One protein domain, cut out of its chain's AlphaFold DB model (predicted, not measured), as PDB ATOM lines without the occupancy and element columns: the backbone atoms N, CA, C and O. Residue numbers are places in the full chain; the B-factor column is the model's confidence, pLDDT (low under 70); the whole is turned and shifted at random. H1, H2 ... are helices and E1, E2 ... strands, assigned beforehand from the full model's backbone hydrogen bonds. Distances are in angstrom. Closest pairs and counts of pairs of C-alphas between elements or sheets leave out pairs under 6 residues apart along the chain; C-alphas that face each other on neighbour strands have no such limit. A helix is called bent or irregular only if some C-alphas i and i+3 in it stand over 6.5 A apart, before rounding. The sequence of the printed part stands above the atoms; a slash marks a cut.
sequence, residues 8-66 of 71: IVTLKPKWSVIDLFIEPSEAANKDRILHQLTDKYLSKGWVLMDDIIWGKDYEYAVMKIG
ATOM      1  N   ILE A   8     122.253 152.871 161.054       88.25
ATOM      2  CA  ILE A   8     123.170 151.788 161.426       88.25
ATOM      3  C   ILE A   8     123.119 150.738 160.327       88.25
ATOM      4  O   ILE A   8     122.060 150.180 160.039       88.25
ATOM      5  N   VAL A   9     124.272 150.443 159.731       89.12
ATOM      6  CA  VAL A   9     124.382 149.460 158.652       89.12
ATOM      7  C   VAL A   9     125.362 148.368 159.045       89.12
ATOM      8  O   VAL A   9     126.433 148.635 159.583       89.12
ATOM      9  N   THR A  10     124.986 147.124 158.748       92.44
ATOM     10  CA  THR A  10     125.873 145.960 158.841       92.44
ATOM     11  C   THR A  10     126.269 145.523 157.439       92.44
ATOM     12  O   THR A  10     125.413 145.375 156.565       92.44
ATOM     13  N   LEU A  11     127.560 145.301 157.218       90.94
ATOM     14  CA  LEU A  11     128.118 144.873 155.944       90.94
ATOM     15  C   LEU A  11     128.868 143.556 156.119       90.94
ATOM     16  O   LEU A  11     129.664 143.422 157.039       90.94
ATOM     17  N   LYS A  12     128.641 142.606 155.213       90.44
ATOM     18  CA  LYS A  12     129.417 141.363 155.108       90.44
ATOM     19  C   LYS A  12     130.386 141.440 153.920       90.44
ATOM     20  O   LYS A  12     130.063 142.134 152.942       90.44
ATOM     21  N   PRO A  13     131.536 140.742 153.971       87.81
ATOM     22  CA  PRO A  13     132.424 140.637 152.824       87.81
ATOM     23  C   PRO A  13     131.679 139.927 151.693       87.81
ATOM     24  O   PRO A  13     131.012 138.913 151.905       87.81
ATOM     25  N   LYS A  14     131.757 140.467 150.478       85.69
ATOM     26  CA  LYS A  14     131.197 139.805 149.299       85.69
ATOM     27  C   LYS A  14     131.986 138.543 148.991       85.69
ATOM     28  O   LYS A  14     133.202 138.597 148.825       85.69
ATOM     29  N   TRP A  15     131.262 137.440 148.862       81.44
ATOM     30  CA  TRP A  15     131.814 136.177 148.403       81.44
ATOM     31  C   TRP A  15     131.994 136.212 146.886       81.44
ATOM     32  O   TRP A  15     131.161 136.728 146.137       81.44
ATOM     33  N   SER A  16     133.105 135.653 146.450       78.50
ATOM     34  CA  SER A  16     133.471 135.362 145.077       78.50
ATOM     35  C   SER A  16     133.397 133.853 144.844       78.50
ATOM     36  O   SER A  16     133.391 133.061 145.782       78.50
ATOM     37  N   VAL A  17     133.382 133.431 143.578       79.25
ATOM     38  CA  VAL A  17     133.373 131.999 143.219       79.25
ATOM     39  C   VAL A  17     134.601 131.261 143.775       79.25
ATOM     40  O   VAL A  17     134.513 130.078 144.081       79.25
ATOM     41  N   ILE A  18     135.727 131.960 143.957       75.38
ATOM     42  CA  ILE A  18     136.960 131.399 144.533       75.38
ATOM     43  C   ILE A  18     136.736 130.955 145.987       75.38
ATOM     44  O   ILE A  18     137.289 129.940 146.406       75.38
ATOM     45  N   ASP A  19     135.867 131.649 146.725       80.06
ATOM     46  CA  ASP A  19     135.604 131.365 148.142       80.06
ATOM     47  C   ASP A  19     134.865 130.041 148.368       80.06
ATOM     48  O   ASP A  19     134.844 129.523 149.479       80.06
ATOM     49  N   LEU A  20     134.286 129.457 147.312       78.38
ATOM     50  CA  LEU A  20     133.692 128.118 147.369       78.38
ATOM     51  C   LEU A  20     134.748 127.012 147.492       78.38
ATOM     52  O   LEU A  20     134.423 125.900 147.900       78.38
ATOM     53  N   PHE A  21     135.991 127.303 147.105       82.62
ATOM     54  CA  PHE A  21     137.086 126.335 147.070       82.62
ATOM     55  C   PHE A  21     138.169 126.635 148.103       82.62
ATOM     56  O   PHE A  21     138.910 125.732 148.485       82.62
ATOM     57  N   ILE A  22     138.282 127.893 148.535       81.94
ATOM     58  CA  ILE A  22     139.294 128.347 149.485       81.94
ATOM     59  C   ILE A  22     138.618 129.282 150.475       81.94
ATOM     60  O   ILE A  22     138.147 130.351 150.094       81.94
ATOM     61  N   GLU A  23     138.598 128.893 151.746       81.44
ATOM     62  CA  GLU A  23     138.081 129.756 152.801       81.44
ATOM     63  C   GLU A  23     138.951 131.026 152.903       81.44
ATOM     64  O   GLU A  23     140.179 130.926 153.026       81.44
ATOM     65  N   PRO A  24     138.359 132.227 152.790       82.25
ATOM     66  CA  PRO A  24     139.120 133.463 152.830       82.25
ATOM     67  C   PRO A  24     139.694 133.698 154.227       82.25
ATOM     68  O   PRO A  24     139.025 133.503 155.239       82.25
ATOM     69  N   SER A  25     140.938 134.176 154.277       89.25
ATOM     70  CA  SER A  25     141.560 134.572 155.538       89.25
ATOM     71  C   SER A  25     140.851 135.780 156.157       89.25
ATOM     72  O   SER A  25     140.236 136.592 155.463       89.25
ATOM     73  N   GLU A  26     141.018 135.956 157.467       90.50
ATOM     74  CA  GLU A  26     140.562 137.144 158.199       90.50
ATOM     75  C   GLU A  26     140.989 138.456 157.518       90.50
ATOM     76  O   GLU A  26     140.182 139.369 157.333       90.50
ATOM     77  N   ALA A  27     142.251 138.533 157.083       89.38
ATOM     78  CA  ALA A  27     142.781 139.696 156.375       89.38
ATOM     79  C   ALA A  27     142.051 139.935 155.042       89.38
ATOM     80  O   ALA A  27     141.659 141.063 154.750       89.38
ATOM     81  N   ALA A  28     141.792 138.873 154.270       89.50
ATOM     82  CA  ALA A  28     141.058 138.974 153.012       89.50
ATOM     83  C   ALA A  28     139.602 139.425 153.224       89.50
ATOM     84  O   ALA A  28     139.088 140.239 152.453       89.50
ATOM     85  N   ASN A  29     138.937 138.943 154.280       90.38
ATOM     86  CA  ASN A  29     137.590 139.386 154.642       90.38
ATOM     87  C   ASN A  29     137.566 140.874 155.002       90.38
ATOM     88  O   ASN A  29     136.724 141.621 154.491       90.38
ATOM     89  N   LYS A  30     138.530 141.326 155.810       90.62
ATOM     90  CA  LYS A  30     138.680 142.740 156.160       90.62
ATOM     91  C   LYS A  30     138.887 143.613 154.924       90.62
ATOM     92  O   LYS A  30     138.159 144.590 154.751       90.62
ATOM     93  N   ASP A  31     139.811 143.241 154.039       90.50
ATOM     94  CA  ASP A  31     140.120 144.000 152.822       90.50
ATOM     95  C   ASP A  31     138.916 144.102 151.882       90.50
ATOM     96  O   ASP A  31     138.652 145.159 151.308       90.50
ATOM     97  N   ARG A  32     138.122 143.033 151.764       89.94
ATOM     98  CA  ARG A  32     136.884 143.041 150.970       89.94
ATOM     99  C   ARG A  32     135.843 143.995 151.533       89.94
ATOM    100  O   ARG A  32     135.248 144.760 150.770       89.94
ATOM    101  N   ILE A  33     135.631 143.976 152.852       91.00
ATOM    102  CA  ILE A  33     134.735 144.936 153.502       91.00
ATOM    103  C   ILE A  33     135.250 146.356 153.259       91.00
ATOM    104  O   ILE A  33     134.481 147.200 152.808       91.00
ATOM    105  N   LEU A  34     136.540 146.617 153.484       90.81
ATOM    106  CA  LEU A  34     137.133 147.936 153.265       90.81
ATOM    107  C   LEU A  34     136.945 148.412 151.828       90.81
ATOM    108  O   LEU A  34     136.461 149.519 151.622       90.81
ATOM    109  N   HIS A  35     137.223 147.568 150.837       89.88
ATOM    110  CA  HIS A  35     137.006 147.899 149.432       89.88
ATOM    111  C   HIS A  35     135.540 148.269 149.145       89.88
ATOM    112  O   HIS A  35     135.265 149.271 148.488       89.88
ATOM    113  N   GLN A  36     134.580 147.527 149.711       88.62
ATOM    114  CA  GLN A  36     133.154 147.851 149.594       88.62
ATOM    115  C   GLN A  36     132.767 149.181 150.268       88.62
ATOM    116  O   GLN A  36     131.801 149.818 149.835       88.62
ATOM    117  N   LEU A  37     133.473 149.577 151.332       87.69
ATOM    118  CA  LEU A  37     133.238 150.815 152.075       87.69
ATOM    119  C   LEU A  37     133.897 152.030 151.430       87.69
ATOM    120  O   LEU A  37     133.298 153.109 151.450       87.69
ATOM    121  N   THR A  38     135.085 151.868 150.848       84.75
ATOM    122  CA  THR A  38     135.876 152.959 150.267       84.75
ATOM    123  C   THR A  38     135.080 153.739 149.234       84.75
ATOM    124  O   THR A  38     134.892 154.947 149.385       84.75
ATOM    125  N   ASP A  39     134.512 153.051 148.247       79.25
ATOM    126  CA  ASP A  39     133.811 153.706 147.137       79.25
ATOM    127  C   ASP A  39     132.457 154.299 147.552       79.25
ATOM    128  O   ASP A  39     131.963 155.264 146.961       79.25
ATOM    129  N   LYS A  40     131.821 153.711 148.572       79.75
ATOM    130  CA  LYS A  40     130.445 154.055 148.947       79.75
ATOM    131  C   LYS A  40     130.351 155.095 150.051       79.75
ATOM    132  O   LYS A  40     129.481 155.961 149.957       79.75
ATOM    133  N   TYR A  41     131.213 155.009 151.062       85.56
ATOM    134  CA  TYR A  41     131.036 155.724 152.325       85.56
ATOM    135  C   TYR A  41     132.301 156.437 152.808       85.56
ATOM    136  O   TYR A  41     132.210 157.614 153.156       85.56
ATOM    137  N   LEU A  42     133.473 155.784 152.790       83.94
ATOM    138  CA  LEU A  42     134.704 156.383 153.334       83.94
ATOM    139  C   LEU A  42     135.203 157.543 152.462       83.94
ATOM    140  O   LEU A  42     135.450 158.627 152.979       83.94
ATOM    141  N   SER A  43     135.278 157.365 151.134       83.62
ATOM    142  CA  SER A  43     135.728 158.425 150.206       83.62
ATOM    143  C   SER A  43     134.835 159.668 150.219       83.62
ATOM    144  O   SER A  43     135.281 160.760 149.875       83.62
ATOM    145  N   LYS A  44     133.573 159.512 150.632       82.81
ATOM    146  CA  LYS A  44     132.597 160.600 150.742       82.81
ATOM    147  C   LYS A  44     132.544 161.220 152.141       82.81
ATOM    148  O   LYS A  44     131.767 162.150 152.340       82.81
ATOM    149  N   GLY A  45     133.309 160.692 153.099       82.44
ATOM    150  CA  GLY A  45     133.297 161.126 154.498       82.44
ATOM    151  C   GLY A  45     131.997 160.803 155.242       82.44
ATOM    152  O   GLY A  45     131.648 161.504 156.184       82.44
ATOM    153  N   TRP A  46     131.236 159.794 154.799       86.19
ATOM    154  CA  TRP A  46     129.965 159.392 155.437       86.19
ATOM    155  C   TRP A  46     130.183 158.433 156.611       86.19
ATOM    156  O   TRP A  46     129.304 158.263 157.453       86.19
ATOM    157  N   VAL A  47     131.348 157.786 156.631       86.81
ATOM    158  CA  VAL A  47     131.821 156.879 157.677       86.81
ATOM    159  C   VAL A  47     133.289 157.209 157.922       86.81
ATOM    160  O   VAL A  47     134.042 157.396 156.963       86.81
ATOM    161  N   LEU A  48     133.698 157.276 159.187       84.19
ATOM    162  CA  LEU A  48     135.104 157.327 159.574       84.19
ATOM    163  C   LEU A  48     135.581 155.911 159.897       84.19
ATOM    164  O   LEU A  48     134.820 155.099 160.416       84.19
ATOM    165  N   MET A  49     136.845 155.608 159.598       84.00
ATOM    166  CA  MET A  49     137.414 154.278 159.853       84.00
ATOM    167  C   MET A  49     137.320 153.861 161.325       84.00
ATOM    168  O   MET A  49     137.055 152.693 161.610       84.00
ATOM    169  N   ASP A  50     137.479 154.820 162.235       86.31
ATOM    170  CA  ASP A  50     137.428 154.600 163.683       86.31
ATOM    171  C   ASP A  50     136.003 154.323 164.198       86.31
ATOM    172  O   ASP A  50     135.835 153.770 165.283       86.31
ATOM    173  N   ASP A  51     134.975 154.635 163.401       85.69
ATOM    174  CA  ASP A  51     133.566 154.377 163.728       85.69
ATOM    175  C   ASP A  51     133.090 152.985 163.272       85.69
ATOM    176  O   ASP A  51     131.908 152.644 163.416       85.69
ATOM    177  N   ILE A  52     133.986 152.171 162.704       90.44
ATOM    178  CA  ILE A  52     133.669 150.819 162.249       90.44
ATOM    179  C   ILE A  52     133.936 149.819 163.371       90.44
ATOM    180  O   ILE A  52     135.072 149.598 163.789       90.44
ATOM    181  N   ILE A  53     132.877 149.135 163.798       93.44
ATOM    182  CA  ILE A  53     132.956 148.005 164.721       93.44
ATOM    183  C   ILE A  53     133.059 146.719 163.901       93.44
ATOM    184  O   ILE A  53     132.179 146.405 163.098       93.44
ATOM    185  N   TRP A  54     134.126 145.958 164.120       93.94
ATOM    186  CA  TRP A  54     134.396 144.713 163.402       93.94
ATOM    187  C   TRP A  54     133.811 143.508 164.141       93.94
ATOM    188  O   TRP A  54     133.976 143.369 165.352       93.94
ATOM    189  N   GLY A  55     133.138 142.631 163.399       91.94
ATOM    190  CA  GLY A  55     132.761 141.308 163.878       91.94
ATOM    191  C   GLY A  55     133.976 140.388 164.013       91.94
ATOM    192  O   GLY A  55     135.047 140.665 163.466       91.94
ATOM    193  N   LYS A  56     133.796 139.271 164.729       90.25
ATOM    194  CA  LYS A  56     134.805 138.208 164.843       90.25
ATOM    195  C   LYS A  56     135.250 137.761 163.445       90.25
ATOM    196  O   LYS A  56     134.423 137.697 162.538       90.25
ATOM    197  N   ASP A  57     136.549 137.527 163.278       88.50
ATOM    198  CA  ASP A  57     137.177 137.047 162.037       88.50
ATOM    199  C   ASP A  57     136.853 137.911 160.791       88.50
ATOM    200  O   ASP A  57     136.968 137.478 159.643       88.50
ATOM    201  N   TYR A  58     136.436 139.165 161.020       90.62
ATOM    202  CA  TYR A  58     135.951 140.110 160.011       90.62
ATOM    203  C   TYR A  58     134.805 139.566 159.139       90.62
ATOM    204  O   TYR A  58     134.635 139.983 157.993       90.62
ATOM    205  N   GLU A  59     133.963 138.685 159.686       88.81
ATOM    206  CA  GLU A  59     132.776 138.162 158.991       88.81
ATOM    207  C   GLU A  59     131.729 139.246 158.689       88.81
ATOM    208  O   GLU A  59     130.867 139.085 157.816       88.81
ATOM    209  N   TYR A  60     131.775 140.356 159.425       91.94
ATOM    210  CA  TYR A  60     130.969 141.542 159.183       91.94
ATOM    211  C   TYR A  60     131.608 142.799 159.788       91.94
ATOM    212  O   TYR A  60     132.514 142.730 160.618       91.94
ATOM    213  N   ALA A  61     131.085 143.957 159.398       93.25
ATOM    214  CA  ALA A  61     131.366 145.252 159.996       93.25
ATOM    215  C   ALA A  61     130.060 146.008 160.246       93.25
ATOM    216  O   ALA A  61     129.176 146.021 159.389       93.25
ATOM    217  N   VAL A  62     129.946 146.653 161.403       93.06
ATOM    218  CA  VAL A  62     128.834 147.536 161.759       93.06
ATOM    219  C   VAL A  62     129.352 148.963 161.788       93.06
ATOM    220  O   VAL A  62     130.394 149.236 162.376       93.06
ATOM    221  N   MET A  63     128.626 149.879 161.159       91.50
ATOM    222  CA  MET A  63     129.012 151.284 161.077       91.50
ATOM    223  C   MET A  63     127.802 152.195 161.231       91.50
ATOM    224  O   MET A  63     126.685 151.850 160.828       91.50
ATOM    225  N   LYS A  64     128.043 153.377 161.793       87.56
ATOM    226  CA  LYS A  64     127.090 154.484 161.770       87.56
ATOM    227  C   LYS A  64     127.338 155.286 160.503       87.56
ATOM    228  O   LYS A  64     128.441 155.784 160.300       87.56
ATOM    229  N   ILE A  65     126.327 155.396 159.654       85.25
ATOM    230  CA  ILE A  65     126.381 156.207 158.444       85.25
ATOM    231  C   ILE A  65     125.675 157.521 158.745       85.25
ATOM    232  O   ILE A  65     124.474 157.557 159.018       85.25
ATOM    233  N   GLY A  66     126.448 158.601 158.721       79.31
ATOM    234  CA  GLY A  66     125.942 159.964 158.789       79.31
ATOM    235  C   GLY A  66     126.047 160.630 157.424       79.31
ATOM    236  O   GLY A  66     126.901 160.282 156.607       79.31
TER     237      GLY A  66
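What this domain is: This is residues 8 to 66 of the 71 residues of an uncharacterized protein of Anaerolineae bacterium SG8_19 (UniProt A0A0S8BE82). Three short strands make a small sheet, and one long, kinked helix, H2, packs on it; a loop with the very short helix H1 reaches past one end of this body, and its residues 17 to 22 stick out. The printed part has 59 residues, with named elements in the order E1, H1, H2, E2, E3. The sheet's order is E1, E3, E2, antiparallel throughout, and the class is mixed, helices and strands. The whole is compact, with a radius of gyration of the C-alphas of 11.7 A, yet elongated, spanning 37 by 21 by 16 A.

Where its parts are: Start at C-alpha 8, at (123.170, 151.788, 161.426), where E1, residues 8 to 11, begins. E3, residues 61 to 65, runs 12.1 A and ends at C-alpha 65, at (126.381, 156.207, 158.444); E2 is residues 52 to 54. Find H2, residues 26 to 42, from C-alpha 26 at (140.562, 137.144, 158.199), running 20.7 A; H1 is residues 17 to 20.

How they stand to each other: Look at inner strand E3: N 63 and O 9 of E1 are 3.0 A apart, and N 62 and O 53 of E2 are 2.8 A apart, both within hydrogen-bond range. E2 and E3 form a hairpin. H2 is on the sheet, the two making two layers, a helix on one face of a sheet; its closest C-alphas to E3 are Ile 33 and Ala 61, 7.3 A. E1, H1, H2 and E2 form a split strand-helix-strand unit, two strands running the same way with E3 between them, its crossover right-handed. H2 has a kink of 32 degrees near residue 36 and is irregular, but only just: C-alphas 39 and 42 are 6.8 A apart. In H2, 10 of 13 O i to N i+4 pairs are within hydrogen-bond range; H1 is too short for such a pair. H1 is not on the sheet and is apart from H2.

The domain as a whole: The farthest C-alphas, of Phe 21 and Gly 66, are 37.3 A apart. The printed part has no cut and no long link. Mean pLDDT of the printed part is 86.8, and no printed residue is under 70.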